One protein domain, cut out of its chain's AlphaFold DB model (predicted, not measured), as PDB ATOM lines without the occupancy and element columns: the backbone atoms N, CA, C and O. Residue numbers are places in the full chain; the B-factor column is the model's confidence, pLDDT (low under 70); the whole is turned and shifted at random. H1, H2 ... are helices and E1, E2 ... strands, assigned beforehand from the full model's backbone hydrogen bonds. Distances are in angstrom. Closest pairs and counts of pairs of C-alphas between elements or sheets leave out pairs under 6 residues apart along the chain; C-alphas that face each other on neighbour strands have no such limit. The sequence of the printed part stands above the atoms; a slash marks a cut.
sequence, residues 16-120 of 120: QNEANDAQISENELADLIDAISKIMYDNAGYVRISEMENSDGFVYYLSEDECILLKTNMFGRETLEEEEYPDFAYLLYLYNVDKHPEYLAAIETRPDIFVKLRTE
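AT A GLANCE: This is residues 16 to 120 of the 120 residues of an uncharacterized protein of Phyllobacterium bourgognense (UniProt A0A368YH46). A twisted four-stranded sheet, E1 to E4, has the long helix H1 running past it and the short helix H2 meeting the last part of H1. The last strand, E5, lies near the edge strand E4 but pairs with no named strand, and the long loop of residues 73 to 89 joins E3 to E4. The printed part has 105 residues, with two named helices and five named strands in the order H1, E1, E2, E3, E4, H2, E5; the sheet's order is E1, E2, E3, E4, all antiparallel, and the class is mixed, helices and strands. The whole is compact, with a radius of gyration of the C-alphas of 13.3 A, and rounded, with spans of 35 by 30 by 27 A.

HOW THE PARTS SIT: Begin with H1, residues 26 to 44, which only grazes the sheet with its residues 29 to 40. The sheet is a meander, each strand the antiparallel neighbour of the one before: E1, residues 50 to 54; E2, residues 57 to 61; E3, residues 68 to 72; and E4, residues 90 to 94. It is twisted, its C-alphas lying up to 4.0 A off the best plane. In the hairpin E1 and E2, look at N 52 and O 59, 2.9 A apart and within hydrogen-bond range. In the hairpin E2 and E3, N 70 and O 60 are 2.9 A apart, and in the hairpin E3 and E4, N 69 and O 93 are 2.8 A apart, both within that range. H2, residues 101 to 108, only grazes the sheet with its residues 103 to 107. H1 touches H2 with residues 39 to 44 alone, the closest C-alphas being those of Ala 44 and Glu 102, 5.9 A apart, at a steep tilt of 47 degrees, opposite ways. E5, residues 114 to 119, and E4 are near each other, while H1 and E5 are apart. In H1 and H2 every O i to N i+4 pair is within hydrogen-bond range.

IN THESE COORDINATES: Find C-alpha 26 at (29.899, -1.644, 39.122); from there H1 runs 26.4 A to C-alpha 44. E1 spans 12.9 A, E2 13.2 A, E3 13.7 A and E4 13.3 A, with C-alpha 90 at (37.687, -10.613, 37.656). H2 covers 10.6 A, and E5 runs 13.7 A to C-alpha 119 at (45.256, -25.558, 40.488).

THE WHOLE: The C-alphas farthest apart are those of Gly 45 and Gly 76, 36.5 A. The printed part has no cut, and the link E3 to E4 is long, with 17 residues. The mean pLDDT of the printed part is 74.0; look for values under 70 at residues 17 to 26, 45 to 48, 52 to 66 and 74 to 84.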
ATOM      1  N   GLN A  16      34.785 -14.777  32.367       83.19
ATOM      2  CA  GLN A  16      34.439 -14.185  31.078       83.19
ATOM      3  C   GLN A  16      33.432 -13.052  31.294       83.19
ATOM      4  O   GLN A  16      32.373 -13.264  31.883       83.19
ATOM      5  N   ASN A  17      33.756 -11.855  30.811       69.06
ATOM      6  CA  ASN A  17      32.823 -10.739  30.693       69.06
ATOM      7  C   ASN A  17      32.458 -10.529  29.212       69.06
ATOM      8  O   ASN A  17      33.239 -10.823  28.310       69.06
ATOM      9  N   GLU A  18      31.243 -10.044  28.938       60.25
ATOM     10  CA  GLU A  18      30.802  -9.773  27.556       60.25
ATOM     11  C   GLU A  18      31.557  -8.588  26.930       60.25
ATOM     12  O   GLU A  18      31.717  -8.505  25.707       60.25
ATOM     13  N   ALA A  19      32.056  -7.675  27.765       54.62
ATOM     14  CA  ALA A  19      32.990  -6.646  27.353       54.62
ATOM     15  C   ALA A  19      34.363  -7.292  27.118       54.62
ATOM     16  O   ALA A  19      35.106  -7.520  28.058       54.62
ATOM     17  N   ASN A  20      34.731  -7.550  25.860       50.12
ATOM     18  CA  ASN A  20      36.048  -8.089  25.456       50.12
ATOM     19  C   ASN A  20      37.275  -7.259  25.915       50.12
ATOM     20  O   ASN A  20      38.404  -7.606  25.578       50.12
ATOM     21  N   ASP A  21      37.059  -6.165  26.642       53.31
ATOM     22  CA  ASP A  21      38.078  -5.395  27.335       53.31
ATOM     23  C   ASP A  21      37.846  -5.569  28.838       53.31
ATOM     24  O   ASP A  21      36.712  -5.461  29.307       53.31
ATOM     25  N   ALA A  22      38.911  -5.804  29.604       58.28
ATOM     26  CA  ALA A  22      38.875  -6.037  31.046       58.28
ATOM     27  C   ALA A  22      38.510  -4.777  31.872       58.28
ATOM     28  O   ALA A  22      39.214  -4.381  32.803       58.28
ATOM     29  N   GLN A  23      37.431  -4.094  31.497       62.66
ATOM     30  CA  GLN A  23      36.897  -2.935  32.190       62.66
ATOM     31  C   GLN A  23      35.984  -3.385  33.325       62.66
ATOM     32  O   GLN A  23      35.123  -4.244  33.162       62.66
ATOM     33  N   ILE A  24      36.187  -2.769  34.485       65.38
ATOM     34  CA  ILE A  24      35.378  -2.988  35.679       65.38
ATOM     35  C   ILE A  24      34.165  -2.056  35.594       65.38
ATOM     36  O   ILE A  24      34.319  -0.837  35.502       65.38
ATOM     37  N   SER A  25      32.964  -2.625  35.643       69.56
ATOM     38  CA  SER A  25      31.694  -1.904  35.731       69.56
ATOM     39  C   SER A  25      30.977  -2.328  37.008       69.56
ATOM     40  O   SER A  25      30.750  -3.517  37.221       69.56
ATOM     41  N   GLU A  26      30.593  -1.367  37.852       68.06
ATOM     42  CA  GLU A  26      29.899  -1.644  39.122       68.06
ATOM     43  C   GLU A  26      28.590  -2.424  38.915       68.06
ATOM     44  O   GLU A  26      28.264  -3.310  39.701       68.06
ATOM     45  N   ASN A  27      27.866  -2.148  37.823       73.44
ATOM     46  CA  ASN A  27      26.641  -2.878  37.487       73.44
ATOM     47  C   ASN A  27      26.940  -4.329  37.082       73.44
ATOM     48  O   ASN A  27      26.239  -5.238  37.511       73.44
ATOM     49  N   GLU A  28      28.002  -4.555  36.300       73.94
ATOM     50  CA  GLU A  28      28.398  -5.912  35.897       73.94
ATOM     51  C   GLU A  28      28.898  -6.725  37.092       73.94
ATOM     52  O   GLU A  28      28.647  -7.924  37.170       73.94
ATOM     53  N   LEU A  29      29.576  -6.077  38.043       75.88
ATOM     54  CA  LEU A  29      30.039  -6.716  39.269       75.88
ATOM     55  C   LEU A  29      28.864  -7.183  40.139       75.88
ATOM     56  O   LEU A  29      28.878  -8.318  40.612       75.88
ATOM     57  N   ALA A  30      27.838  -6.348  40.317       76.06
ATOM     58  CA  ALA A  30      26.634  -6.728  41.055       76.06
ATOM     59  C   ALA A  30      25.911  -7.916  40.392       76.06
ATOM     60  O   ALA A  30      25.614  -8.907  41.064       76.06
ATOM     61  N   ASP A  31      25.710  -7.862  39.072       79.38
ATOM     62  CA  ASP A  31      25.081  -8.946  38.307       79.38
ATOM     63  C   ASP A  31      25.898 -10.249  38.385       79.38
ATOM     64  O   ASP A  31      25.344 -11.348  38.501       79.38
ATOM     65  N   LEU A  32      27.229 -10.140  38.369       79.75
ATOM     66  CA  LEU A  32      28.143 -11.267  38.504       79.75
ATOM     67  C   LEU A  32      28.074 -11.904  39.896       79.75
ATOM     68  O   LEU A  32      28.013 -13.130  40.007       79.75
ATOM     69  N   ILE A  33      28.063 -11.095  40.956       79.69
ATOM     70  CA  ILE A  33      27.922 -11.577  42.336       79.69
ATOM     71  C   ILE A  33      26.601 -12.321  42.496       79.69
ATOM     72  O   ILE A  33      26.591 -13.422  43.054       79.69
ATOM     73  N   ASP A  34      25.506 -11.773  41.970       81.25
ATOM     74  CA  ASP A  34      24.196 -12.421  41.997       81.25
ATOM     75  C   ASP A  34      24.210 -13.744  41.217       81.25
ATOM     76  O   ASP A  34      23.697 -14.760  41.700       81.25
ATOM     77  N   ALA A  35      24.849 -13.776  40.044       82.81
ATOM     78  CA  ALA A  35      24.974 -14.985  39.237       82.81
ATOM     79  C   ALA A  35      25.776 -16.084  39.952       82.81
ATOM     80  O   ALA A  35      25.312 -17.226  40.028       82.81
ATOM     81  N   ILE A  36      26.946 -15.755  40.509       81.50
ATOM     82  CA  ILE A  36      27.777 -16.707  41.261       81.50
ATOM     83  C   ILE A  36      27.022 -17.179  42.502       81.50
ATOM     84  O   ILE A  36      26.932 -18.379  42.748       81.50
ATOM     85  N   SER A  37      26.418 -16.260  43.254       80.38
ATOM     86  CA  SER A  37      25.667 -16.590  44.468       80.38
ATOM     87  C   SER A  37      24.503 -17.526  44.173       80.38
ATOM     88  O   SER A  37      24.271 -18.476  44.917       80.38
ATOM     89  N   LYS A  38      23.804 -17.327  43.053       83.81
ATOM     90  CA  LYS A  38      22.746 -18.235  42.612       83.81
ATOM     91  C   LYS A  38      23.286 -19.615  42.240       83.81
ATOM     92  O   LYS A  38      22.737 -20.612  42.695       83.81
ATOM     93  N   ILE A  39      24.374 -19.680  41.465       82.12
ATOM     94  CA  ILE A  39      25.037 -20.947  41.108       82.12
ATOM     95  C   ILE A  39      25.418 -21.718  42.375       82.12
ATOM     96  O   ILE A  39      25.160 -22.917  42.473       82.12
ATOM     97  N   MET A  40      25.977 -21.032  43.367       78.75
ATOM     98  CA  MET A  40      26.373 -21.645  44.630       78.75
ATOM     99  C   MET A  40      25.167 -22.065  45.473       78.75
ATOM    100  O   MET A  40      25.155 -23.169  46.013       78.75
ATOM    101  N   TYR A  41      24.122 -21.241  45.549       79.88
ATOM    102  CA  TYR A  41      22.893 -21.580  46.265       79.88
ATOM    103  C   TYR A  41      22.231 -22.838  45.692       79.88
ATOM    104  O   TYR A  41      21.913 -23.758  46.447       79.88
ATOM    105  N   ASP A  42      22.096 -22.907  44.365       80.50
ATOM    106  CA  ASP A  42      21.438 -24.014  43.667       80.50
ATOM    107  C   ASP A  42      22.189 -25.350  43.840       80.50
ATOM    108  O   ASP A  42      21.567 -26.413  43.791       80.50
ATOM    109  N   ASN A  43      23.509 -25.316  44.067       72.69
ATOM    110  CA  ASN A  43      24.350 -26.515  44.158       72.69
ATOM    111  C   ASN A  43      24.757 -26.907  45.589       72.69
ATOM    112  O   ASN A  43      24.981 -28.088  45.847       72.69
ATOM    113  N   ALA A  44      24.853 -25.951  46.515       70.06
ATOM    114  CA  ALA A  44      25.456 -26.159  47.836       70.06
ATOM    115  C   ALA A  44      24.604 -25.656  49.018       70.06
ATOM    116  O   ALA A  44      24.927 -25.924  50.173       70.06
ATOM    117  N   GLY A  45      23.478 -24.980  48.762       66.44
ATOM    118  CA  GLY A  45      22.399 -24.827  49.745       66.44
ATOM    119  C   GLY A  45      22.475 -23.655  50.729       66.44
ATOM    120  O   GLY A  45      21.510 -23.454  51.461       66.44
ATOM    121  N   TYR A  46      23.532 -22.843  50.742       64.44
ATOM    122  CA  TYR A  46      23.551 -21.522  51.389       64.44
ATOM    123  C   TYR A  46      24.809 -20.754  50.967       64.44
ATOM    124  O   TYR A  46      25.881 -21.339  50.825       64.44
ATOM    125  N   VAL A  47      24.677 -19.440  50.785       67.88
ATOM    126  CA  VAL A  47      25.770 -18.529  50.428       67.88
ATOM    127  C   VAL A  47      25.676 -17.341  51.366       67.88
ATOM    128  O   VAL A  47      24.643 -16.671  51.421       67.88
ATOM    129  N   ARG A  48      26.750 -17.069  52.103       69.00
ATOM    130  CA  ARG A  48      26.911 -15.799  52.803       69.00
ATOM    131  C   ARG A  48      27.776 -14.913  51.930       69.00
ATOM    132  O   ARG A  48      28.883 -15.312  51.597       69.00
ATOM    133  N   ILE A  49      27.258 -13.741  51.584       70.06
ATOM    134  CA  ILE A  49      28.017 -12.704  50.892       70.06
ATOM    135  C   ILE A  49      28.508 -11.734  51.958       70.06
ATOM    136  O   ILE A  49      27.703 -11.139  52.682       70.06
ATOM    137  N   SER A  50      29.820 -11.587  52.082       71.31
ATOM    138  CA  SER A  50      30.414 -10.463  52.801       71.31
ATOM    139  C   SER A  50      31.362  -9.720  51.883       71.31
ATOM    140  O   SER A  50      32.305 -10.306  51.351       71.31
ATOM    141  N   GLU A  51      31.080  -8.435  51.719       70.56
ATOM    142  CA  GLU A  51      31.898  -7.492  50.977       70.56
ATOM    143  C   GLU A  51      32.960  -6.890  51.895       70.56
ATOM    144  O   GLU A  51      32.667  -6.440  53.008       70.56
ATOM    145  N   MET A  52      34.193  -6.875  51.406       66.81
ATOM    146  CA  MET A  52      35.276  -6.082  51.952       66.81
ATOM    147  C   MET A  52      35.855  -5.256  50.803       66.81
ATOM    148  O   MET A  52      36.304  -5.806  49.800       66.81
ATOM    149  N   GLU A  53      35.783  -3.933  50.928       64.75
ATOM    150  CA  GLU A  53      36.458  -3.014  50.015       64.75
ATOM    151  C   GLU A  53      37.857  -2.723  50.572       64.75
ATOM    152  O   GLU A  53      38.008  -2.334  51.738       64.75
ATOM    153  N   ASN A  54      38.883  -2.915  49.746       62.19
ATOM    154  CA  ASN A  54      40.270  -2.633  50.094       62.19
ATOM    155  C   ASN A  54      40.855  -1.647  49.076       62.19
ATOM    156  O   ASN A  54      40.286  -1.403  48.015       62.19
ATOM    157  N   SER A  55      42.062  -1.143  49.350       55.56
ATOM    158  CA  SER A  55      42.838  -0.347  48.382       55.56
ATOM    159  C   SER A  55      43.074  -1.048  47.038       55.56
ATOM    160  O   SER A  55      43.376  -0.371  46.057       55.56
ATOM    161  N   ASP A  56      42.922  -2.373  47.009       55.44
ATOM    162  CA  ASP A  56      43.264  -3.257  45.891       55.44
ATOM    163  C   ASP A  56      42.014  -3.788  45.165       55.44
ATOM    164  O   ASP A  56      42.106  -4.683  44.323       55.44
ATOM    165  N   GLY A  57      40.838  -3.246  45.512       62.41
ATOM    166  CA  GLY A  57      39.561  -3.548  44.877       62.41
ATOM    167  C   GLY A  57      38.525  -4.193  45.768       62.41
ATOM    168  O   GLY A  57      38.597  -4.133  46.997       62.41
ATOM    169  N   PHE A  58      37.530  -4.786  45.112       64.50
ATOM    170  CA  PHE A  58      36.430  -5.447  45.792       64.50
ATOM    171  C   PHE A  58      36.769  -6.908  46.047       64.50
ATOM    172  O   PHE A  58      37.184  -7.631  45.137       64.50
ATOM    173  N   VAL A  59      36.570  -7.327  47.292       66.38
ATOM    174  CA  VAL A  59      36.793  -8.687  47.758       66.38
ATOM    175  C   VAL A  59      35.477  -9.218  48.314       66.38
ATOM    176  O   VAL A  59      34.966  -8.709  49.311       66.38
ATOM    177  N   TYR A  60      34.924 -10.255  47.683       68.56
ATOM    178  CA  TYR A  60      33.683 -10.883  48.141       68.56
ATOM    179  C   TYR A  60      33.933 -12.308  48.592       68.56
ATOM    180  O   TYR A  60      34.376 -13.146  47.806       68.56
ATOM    181  N   TYR A  61      33.576 -12.590  49.840       69.00
ATOM    182  CA  TYR A  61      33.509 -13.952  50.346       69.00
ATOM    183  C   TYR A  61      32.103 -14.484  50.110       69.00
ATOM    184  O   TYR A  61      31.139 -13.877  50.575       69.00
ATOM    185  N   LEU A  62      31.996 -15.588  49.370       66.94
ATOM    186  CA  LEU A  62      30.721 -16.163  48.918       66.94
ATOM    187  C   LEU A  62      30.414 -17.503  49.613       66.94
ATOM    188  O   LEU A  62      29.813 -18.401  49.033       66.94
ATOM    189  N   SER A  63      30.862 -17.682  50.854       67.06
ATOM    190  CA  SER A  63      30.620 -18.905  51.637       67.06
ATOM    191  C   SER A  63      30.818 -18.648  53.132       67.06
ATOM    192  O   SER A  63      31.538 -17.721  53.500       67.06
ATOM    193  N   GLU A  64      30.212 -19.471  53.995       64.69
ATOM    194  CA  GLU A  64      30.382 -19.343  55.455       64.69
ATOM    195  C   GLU A  64      31.826 -19.565  55.917       64.69
ATOM    196  O   GLU A  64      32.264 -18.919  56.866       64.69
ATOM    197  N   ASP A  65      32.560 -20.430  55.216       69.31
ATOM    198  CA  ASP A  65      33.946 -20.792  55.526       69.31
ATOM    199  C   ASP A  65      34.978 -19.969  54.731       69.31
ATOM    200  O   ASP A  65      36.151 -20.343  54.679       69.31
ATOM    201  N   GLU A  66      34.551 -18.875  54.079       69.31
ATOM    202  CA  GLU A  66      35.417 -17.984  53.281       69.31
ATOM    203  C   GLU A  66      36.199 -18.723  52.170       69.31
ATOM    204  O   GLU A  66      37.260 -18.295  51.719       69.31
ATOM    205  N   CYS A  67      35.666 -19.855  51.706       76.88
ATOM    206  CA  CYS A  67      36.298 -20.724  50.723       76.88
ATOM    207  C   CYS A  67      36.148 -20.236  49.276       76.88
ATOM    208  O   CYS A  67      36.913 -20.664  48.423       76.88
ATOM    209  N   ILE A  68      35.209 -19.333  48.993       81.56
ATOM    210  CA  ILE A  68      35.057 -18.693  47.683       81.56
ATOM    211  C   ILE A  68      35.368 -17.214  47.830       81.56
ATOM    212  O   ILE A  68      34.737 -16.537  48.642       81.56
ATOM    213  N   LEU A  69      36.288 -16.727  47.004       82.81
ATOM    214  CA  LEU A  69      36.742 -15.348  46.988       82.81
ATOM    215  C   LEU A  69      36.681 -14.788  45.568       82.81
ATOM    216  O   LEU A  69      37.410 -15.243  44.690       82.81
ATOM    217  N   LEU A  70      35.842 -13.783  45.348       84.25
ATOM    218  CA  LEU A  70      35.829 -13.001  44.112       84.25
ATOM    219  C   LEU A  70      36.668 -11.738  44.307       84.25
ATOM    220  O   LEU A  70      36.470 -11.022  45.289       84.25
ATOM    221  N   LYS A  71      37.570 -11.464  43.364       81.75
ATOM    222  CA  LYS A  71      38.446 -10.291  43.371       81.75
ATOM    223  C   LYS A  71      38.464  -9.616  42.000       81.75
ATOM    224  O   LYS A  71      38.514 -10.289  40.971       81.75
ATOM    225  N   THR A  72      38.474  -8.285  41.975       79.19
ATOM    226  CA  THR A  72      38.816  -7.524  40.763       79.19
ATOM    227  C   THR A  72      40.287  -7.710  40.405       79.19
ATOM    228  O   THR A  72      41.161  -7.514  41.249       79.19
ATOM    229  N   ASN A  73      40.571  -8.021  39.146       77.62
ATOM    230  CA  ASN A  73      41.927  -8.105  38.629       77.62
ATOM    231  C   ASN A  73      42.438  -6.698  38.280       77.62
ATOM    232  O   ASN A  73      42.309  -6.220  37.152       77.62
ATOM    233  N   MET A  74      42.945  -5.976  39.281       67.69
ATOM    234  CA  MET A  74      43.505  -4.645  39.066       67.69
ATOM    235  C   MET A  74      44.881  -4.752  38.411       67.69
ATOM    236  O   MET A  74      45.887  -4.999  39.072       67.69
ATOM    237  N   PHE A  75      44.920  -4.515  37.102       54.75
ATOM    238  CA  PHE A  75      46.149  -4.430  36.319       54.75
ATOM    239  C   PHE A  75      47.210  -3.559  37.010       54.75
ATOM    240  O   PHE A  75      47.077  -2.336  37.104       54.75
ATOM    241  N   GLY A  76      48.298  -4.192  37.453       48.72
ATOM    242  CA  GLY A  76      49.548  -3.512  37.786       48.72
ATOM    243  C   GLY A  76      49.723  -3.019  39.225       48.72
ATOM    244  O   GLY A  76      50.597  -2.175  39.444       48.72
ATOM    245  N   ARG A  77      48.961  -3.506  40.217       50.62
ATOM    246  CA  ARG A  77      49.269  -3.233  41.635       50.62
ATOM    247  C   ARG A  77      49.176  -4.476  42.531       50.62
ATOM    248  O   ARG A  77      48.109  -4.908  42.928       50.62
ATOM    249  N   GLU A  78      50.369  -4.956  42.889       44.81
ATOM    250  CA  GLU A  78      50.756  -5.583  44.166       44.81
ATOM    251  C   GLU A  78      50.925  -7.107  44.281       44.81
ATOM    252  O   GLU A  78      51.624  -7.525  45.205       44.81
ATOM    253  N   THR A  79      50.511  -7.945  43.320       46.91
ATOM    254  CA  THR A  79      50.997  -9.345  43.293       46.91
ATOM    255  C   THR A  79      51.443  -9.795  41.901       46.91
ATOM    256  O   THR A  79      50.684  -9.755  40.941       46.91
ATOM    257  N   LEU A  80      52.702 -10.245  41.800       49.09
ATOM    258  CA  LEU A  80      53.330 -10.761  40.568       49.09
ATOM    259  C   LEU A  80      52.552 -11.920  39.914       49.09
ATOM    260  O   LEU A  80      52.780 -12.215  38.749       49.09
ATOM    261  N   GLU A  81      51.662 -12.583  40.656       55.91
ATOM    262  CA  GLU A  81      50.860 -13.708  40.167       55.91
ATOM    263  C   GLU A  81      49.584 -13.276  39.424       55.91
ATOM    264  O   GLU A  81      49.076 -14.029  38.599       55.91
ATOM    265  N   GLU A  82      49.061 -12.074  39.682       56.59
ATOM    266  CA  GLU A  82      47.828 -11.579  39.045       56.59
ATOM    267  C   GLU A  82      48.100 -10.934  37.673       56.59
ATOM    268  O   GLU A  82      47.229 -10.923  36.803       56.59
ATOM    269  N   GLU A  83      49.345 -10.506  37.421       60.28
ATOM    270  CA  GLU A  83      49.799 -10.036  36.100       60.28
ATOM    271  C   GLU A  83      49.784 -11.138  35.021       60.28
ATOM    272  O   GLU A  83      49.857 -10.830  33.831       60.28
ATOM    273  N   GLU A  84      49.668 -12.414  35.406       69.62
ATOM    274  CA  GLU A  84      49.636 -13.543  34.468       69.62
ATOM    275  C   GLU A  84      48.332 -13.630  33.659       69.62
ATOM    276  O   GLU A  84      48.312 -14.274  32.609       69.62
ATOM    277  N   TYR A  85      47.253 -12.980  34.114       79.75
ATOM    278  CA  TYR A  85      45.908 -13.162  33.554       79.75
ATOM    279  C   TYR A  85      45.260 -11.848  33.084       79.75
ATOM    280  O   TYR A  85      44.145 -11.530  33.504       79.75
ATOM    281  N   PRO A  86      45.910 -11.080  32.188       77.44
ATOM    282  CA  PRO A  86      45.443  -9.758  31.773       77.44
ATOM    283  C   PRO A  86      44.151  -9.773  30.941       77.44
ATOM    284  O   PRO A  86      43.596  -8.723  30.646       77.44
ATOM    285  N   ASP A  87      43.659 -10.938  30.540       80.56
ATOM    286  CA  ASP A  87      42.434 -11.038  29.745       80.56
ATOM    287  C   ASP A  87      41.165 -11.078  30.616       80.56
ATOM    288  O   ASP A  87      40.056 -11.029  30.094       80.56
ATOM    289  N   PHE A  88      41.304 -11.158  31.946       83.31
ATOM    290  CA  PHE A  88      40.178 -11.316  32.868       83.31
ATOM    291  C   PHE A  88      40.086 -10.132  33.828       83.31
ATOM    292  O   PHE A  88      40.998  -9.918  34.620       83.31
ATOM    293  N   ALA A  89      38.965  -9.403  33.814       81.62
ATOM    294  CA  ALA A  89      38.702  -8.302  34.752       81.62
ATOM    295  C   ALA A  89      38.446  -8.776  36.192       81.62
ATOM    296  O   ALA A  89      38.626  -8.011  37.141       81.62
ATOM    297  N   TYR A  90      38.017 -10.028  36.362       83.88
ATOM    298  CA  TYR A  90      37.687 -10.613  37.656       83.88
ATOM    299  C   TYR A  90      38.265 -12.020  37.779       83.88
ATOM    300  O   TYR A  90      38.267 -12.803  36.823       83.88
ATOM    301  N   LEU A  91      38.713 -12.338  38.989       86.69
ATOM    302  CA  LEU A  91      39.279 -13.621  39.370       86.69
ATOM    303  C   LEU A  91      38.455 -14.225  40.506       86.69
ATOM    304  O   LEU A  91      38.105 -13.542  41.468       86.69
ATOM    305  N   LEU A  92      38.168 -15.519  40.401       87.56
ATOM    306  CA  LEU A  92      37.491 -16.298  41.428       87.56
ATOM    307  C   LEU A  92      38.459 -17.335  41.992       87.56
ATOM    308  O   LEU A  92      38.882 -18.256  41.291       87.56
ATOM    309  N   TYR A  93      38.782 -17.200  43.271       87.38
ATOM    310  CA  TYR A  93      39.584 -18.158  44.012       87.38
ATOM    311  C   TYR A  93      38.666 -19.087  44.797       87.38
ATOM    312  O   TYR A  93      37.752 -18.648  45.497       87.38
ATOM    313  N   LEU A  94      38.944 -20.379  44.695       87.25
ATOM    314  CA  LEU A  94      38.269 -21.425  45.438       87.25
ATOM    315  C   LEU A  94      39.294 -22.156  46.307       87.25
ATOM    316  O   LEU A  94      40.165 -22.855  45.794       87.25
ATOM    317  N   TYR A  95      39.189 -21.985  47.619       84.50
ATOM    318  CA  TYR A  95      40.082 -22.551  48.621       84.50
ATOM    319  C   TYR A  95      39.512 -23.829  49.229       84.50
ATOM    320  O   TYR A  95      38.304 -23.966  49.407       84.50
ATOM    321  N   ASN A  96      40.394 -24.735  49.659       79.50
ATOM    322  CA  ASN A  96      40.020 -25.959  50.378       79.50
ATOM    323  C   ASN A  96      38.967 -26.808  49.641       79.50
ATOM    324  O   ASN A  96      38.028 -27.298  50.273       79.50
ATOM    325  N   VAL A  97      39.119 -27.017  48.330       82.75
ATOM    326  CA  VAL A  97      38.080 -27.692  47.528       82.75
ATOM    327  C   VAL A  97      37.705 -29.081  48.020       82.75
ATOM    328  O   VAL A  97      36.569 -29.505  47.856       82.75
ATOM    329  N   ASP A  98      38.624 -29.776  48.683       82.44
ATOM    330  CA  ASP A  98      38.356 -31.092  49.269       82.44
ATOM    331  C   ASP A  98      37.258 -31.066  50.338       82.44
ATOM    332  O   ASP A  98      36.627 -32.089  50.603       82.44
ATOM    333  N   LYS A  99      37.057 -29.916  50.994       79.81
ATOM    334  CA  LYS A  99      36.006 -29.736  51.999       79.81
ATOM    335  C   LYS A  99      34.660 -29.391  51.382       79.81
ATOM    336  O   LYS A  99      33.648 -29.741  51.978       79.81
ATOM    337  N   HIS A 100      34.679 -28.730  50.227       78.62
ATOM    338  CA  HIS A 100      33.486 -28.263  49.529       78.62
ATOM    339  C   HIS A 100      33.545 -28.610  48.035       78.62
ATOM    340  O   HIS A 100      33.579 -27.716  47.178       78.62
ATOM    341  N   PRO A 101      33.597 -29.910  47.685       84.56
ATOM    342  CA  PRO A 101      33.654 -30.337  46.290       84.56
ATOM    343  C   PRO A 101      32.429 -29.875  45.484       84.56
ATOM    344  O   PRO A 101      32.517 -29.714  44.268       84.56
ATOM    345  N   GLU A 102      31.300 -29.624  46.149       84.12
ATOM    346  CA  GLU A 102      30.075 -29.085  45.562       84.12
ATOM    347  C   GLU A 102      30.262 -27.699  44.929       84.12
ATOM    348  O   GLU A 102      29.695 -27.446  43.867       84.12
ATOM    349  N   TYR A 103      31.097 -26.828  45.504       84.00
ATOM    350  CA  TYR A 103      31.358 -25.502  44.936       84.00
ATOM    351  C   TYR A 103      32.195 -25.587  43.659       84.00
ATOM    352  O   TYR A 103      31.920 -24.884  42.686       84.00
ATOM    353  N   LEU A 104      33.181 -26.488  43.624       87.12
ATOM    354  CA  LEU A 104      33.954 -26.738  42.408       87.12
ATOM    355  C   LEU A 104      33.085 -27.317  41.308       87.12
ATOM    356  O   LEU A 104      33.132 -26.832  40.184       87.12
ATOM    357  N   ALA A 105      32.273 -28.321  41.643       87.81
ATOM    358  CA  ALA A 105      31.352 -28.917  40.691       87.81
ATOM    359  C   ALA A 105      30.398 -27.857  40.115       87.81
ATOM    360  O   ALA A 105      30.201 -27.816  38.904       87.81
ATOM    361  N   ALA A 106      29.870 -26.961  40.957       86.44
ATOM    362  CA  ALA A 106      29.000 -25.869  40.533       86.44
ATOM    363  C   ALA A 106      29.690 -24.932  39.529       86.44
ATOM    364  O   ALA A 106      29.132 -24.649  38.469       86.44
ATOM    365  N   ILE A 107      30.922 -24.501  39.818       87.31
ATOM    366  CA  ILE A 107      31.722 -23.655  38.918       87.31
ATOM    367  C   ILE A 107      32.022 -24.381  37.601       87.31
ATOM    368  O   ILE A 107      31.802 -23.832  36.523       87.31
ATOM    369  N   GLU A 108      32.474 -25.637  37.665       87.94
ATOM    370  CA  GLU A 108      32.845 -26.420  36.478       87.94
ATOM    371  C   GLU A 108      31.639 -26.736  35.567       87.94
ATOM    372  O   GLU A 108      31.827 -27.043  34.389       87.94
ATOM    373  N   THR A 109      30.395 -26.588  36.049       87.62
ATOM    374  CA  THR A 109      29.191 -26.683  35.197       87.62
ATOM    375  C   THR A 109      28.966 -25.474  34.286       87.62
ATOM    376  O   THR A 109      28.152 -25.556  33.364       87.62
ATOM    377  N   ARG A 110      29.673 -24.361  34.520       86.12
ATOM    378  CA  ARG A 110      29.505 -23.084  33.808       86.12
ATOM    379  C   ARG A 110      30.801 -22.620  33.130       86.12
ATOM    380  O   ARG A 110      31.305 -21.541  33.446       86.12
ATOM    381  N   PRO A 111      31.350 -23.397  32.174       87.44
ATOM    382  CA  PRO A 111      32.566 -23.020  31.448       87.44
ATOM    383  C   PRO A 111      32.376 -21.804  30.524       87.44
ATOM    384  O   PRO A 111      33.351 -21.257  30.022       87.44
ATOM    385  N   ASP A 112      31.127 -21.396  30.282       83.69
ATOM    386  CA  ASP A 112      30.758 -20.155  29.598       83.69
ATOM    387  C   ASP A 112      31.034 -18.903  30.443       83.69
ATOM    388  O   ASP A 112      31.138 -17.813  29.896       83.69
ATOM    389  N   ILE A 113      31.161 -19.059  31.764       84.94
ATOM    390  CA  ILE A 113      31.492 -17.974  32.694       84.94
ATOM    391  C   ILE A 113      32.899 -18.168  33.255       84.94
ATOM    392  O   ILE A 113      33.682 -17.223  33.286       84.94
ATOM    393  N   PHE A 114      33.234 -19.377  33.708       89.50
ATOM    394  CA  PHE A 114      34.466 -19.631  34.449       89.50
ATOM    395  C   PHE A 114      35.491 -20.379  33.605       89.50
ATOM    396  O   PHE A 114      35.281 -21.517  33.184       89.50
ATOM    397  N   VAL A 115      36.656 -19.764  33.432       90.88
ATOM    398  CA  VAL A 115      37.815 -20.371  32.781       90.88
ATOM    399  C   VAL A 115      38.803 -20.790  33.855       90.88
ATOM    400  O   VAL A 115      39.323 -19.954  34.583       90.88
ATOM    401  N   LYS A 116      39.080 -22.088  33.970       91.12
ATOM    402  CA  LYS A 116      40.064 -22.604  34.932       91.12
ATOM    403  C   LYS A 116      41.472 -22.168  34.522       91.12
ATOM    404  O   LYS A 116      41.919 -22.518  33.433       91.12
ATOM    405  N   LEU A 117      42.158 -21.434  35.396       87.81
ATOM    406  CA  LEU A 117      43.486 -20.869  35.130       87.81
ATOM    407  C   LEU A 117      44.597 -21.715  35.751       87.81
ATOM    408  O   LEU A 117      45.529 -22.119  35.059       87.81
ATOM    409  N   ARG A 118      44.475 -22.040  37.045       85.56
ATOM    410  CA  ARG A 118      45.457 -22.866  37.769       85.56
ATOM    411  C   ARG A 118      44.831 -23.706  38.881       85.56
ATOM    412  O   ARG A 118      43.699 -23.476  39.306       85.56
ATOM    413  N   THR A 119      45.577 -24.708  39.334       84.31
ATOM    414  CA  THR A 119      45.256 -25.558  40.488       84.31
ATOM    415  C   THR A 119      46.538 -25.783  41.288       84.31
ATOM    416  O   THR A 119      47.568 -26.079  40.681       84.31
ATOM    417  N   GLU A 120      46.471 -25.615  42.607       74.19
ATOM    418  CA  GLU A 120      47.603 -25.714  43.550       74.19
ATOM    419  C   GLU A 120      47.481 -26.920  44.486       74.19
ATOM    420  O   GLU A 120      46.327 -27.292  44.800       74.19
TER     421      GLU A 120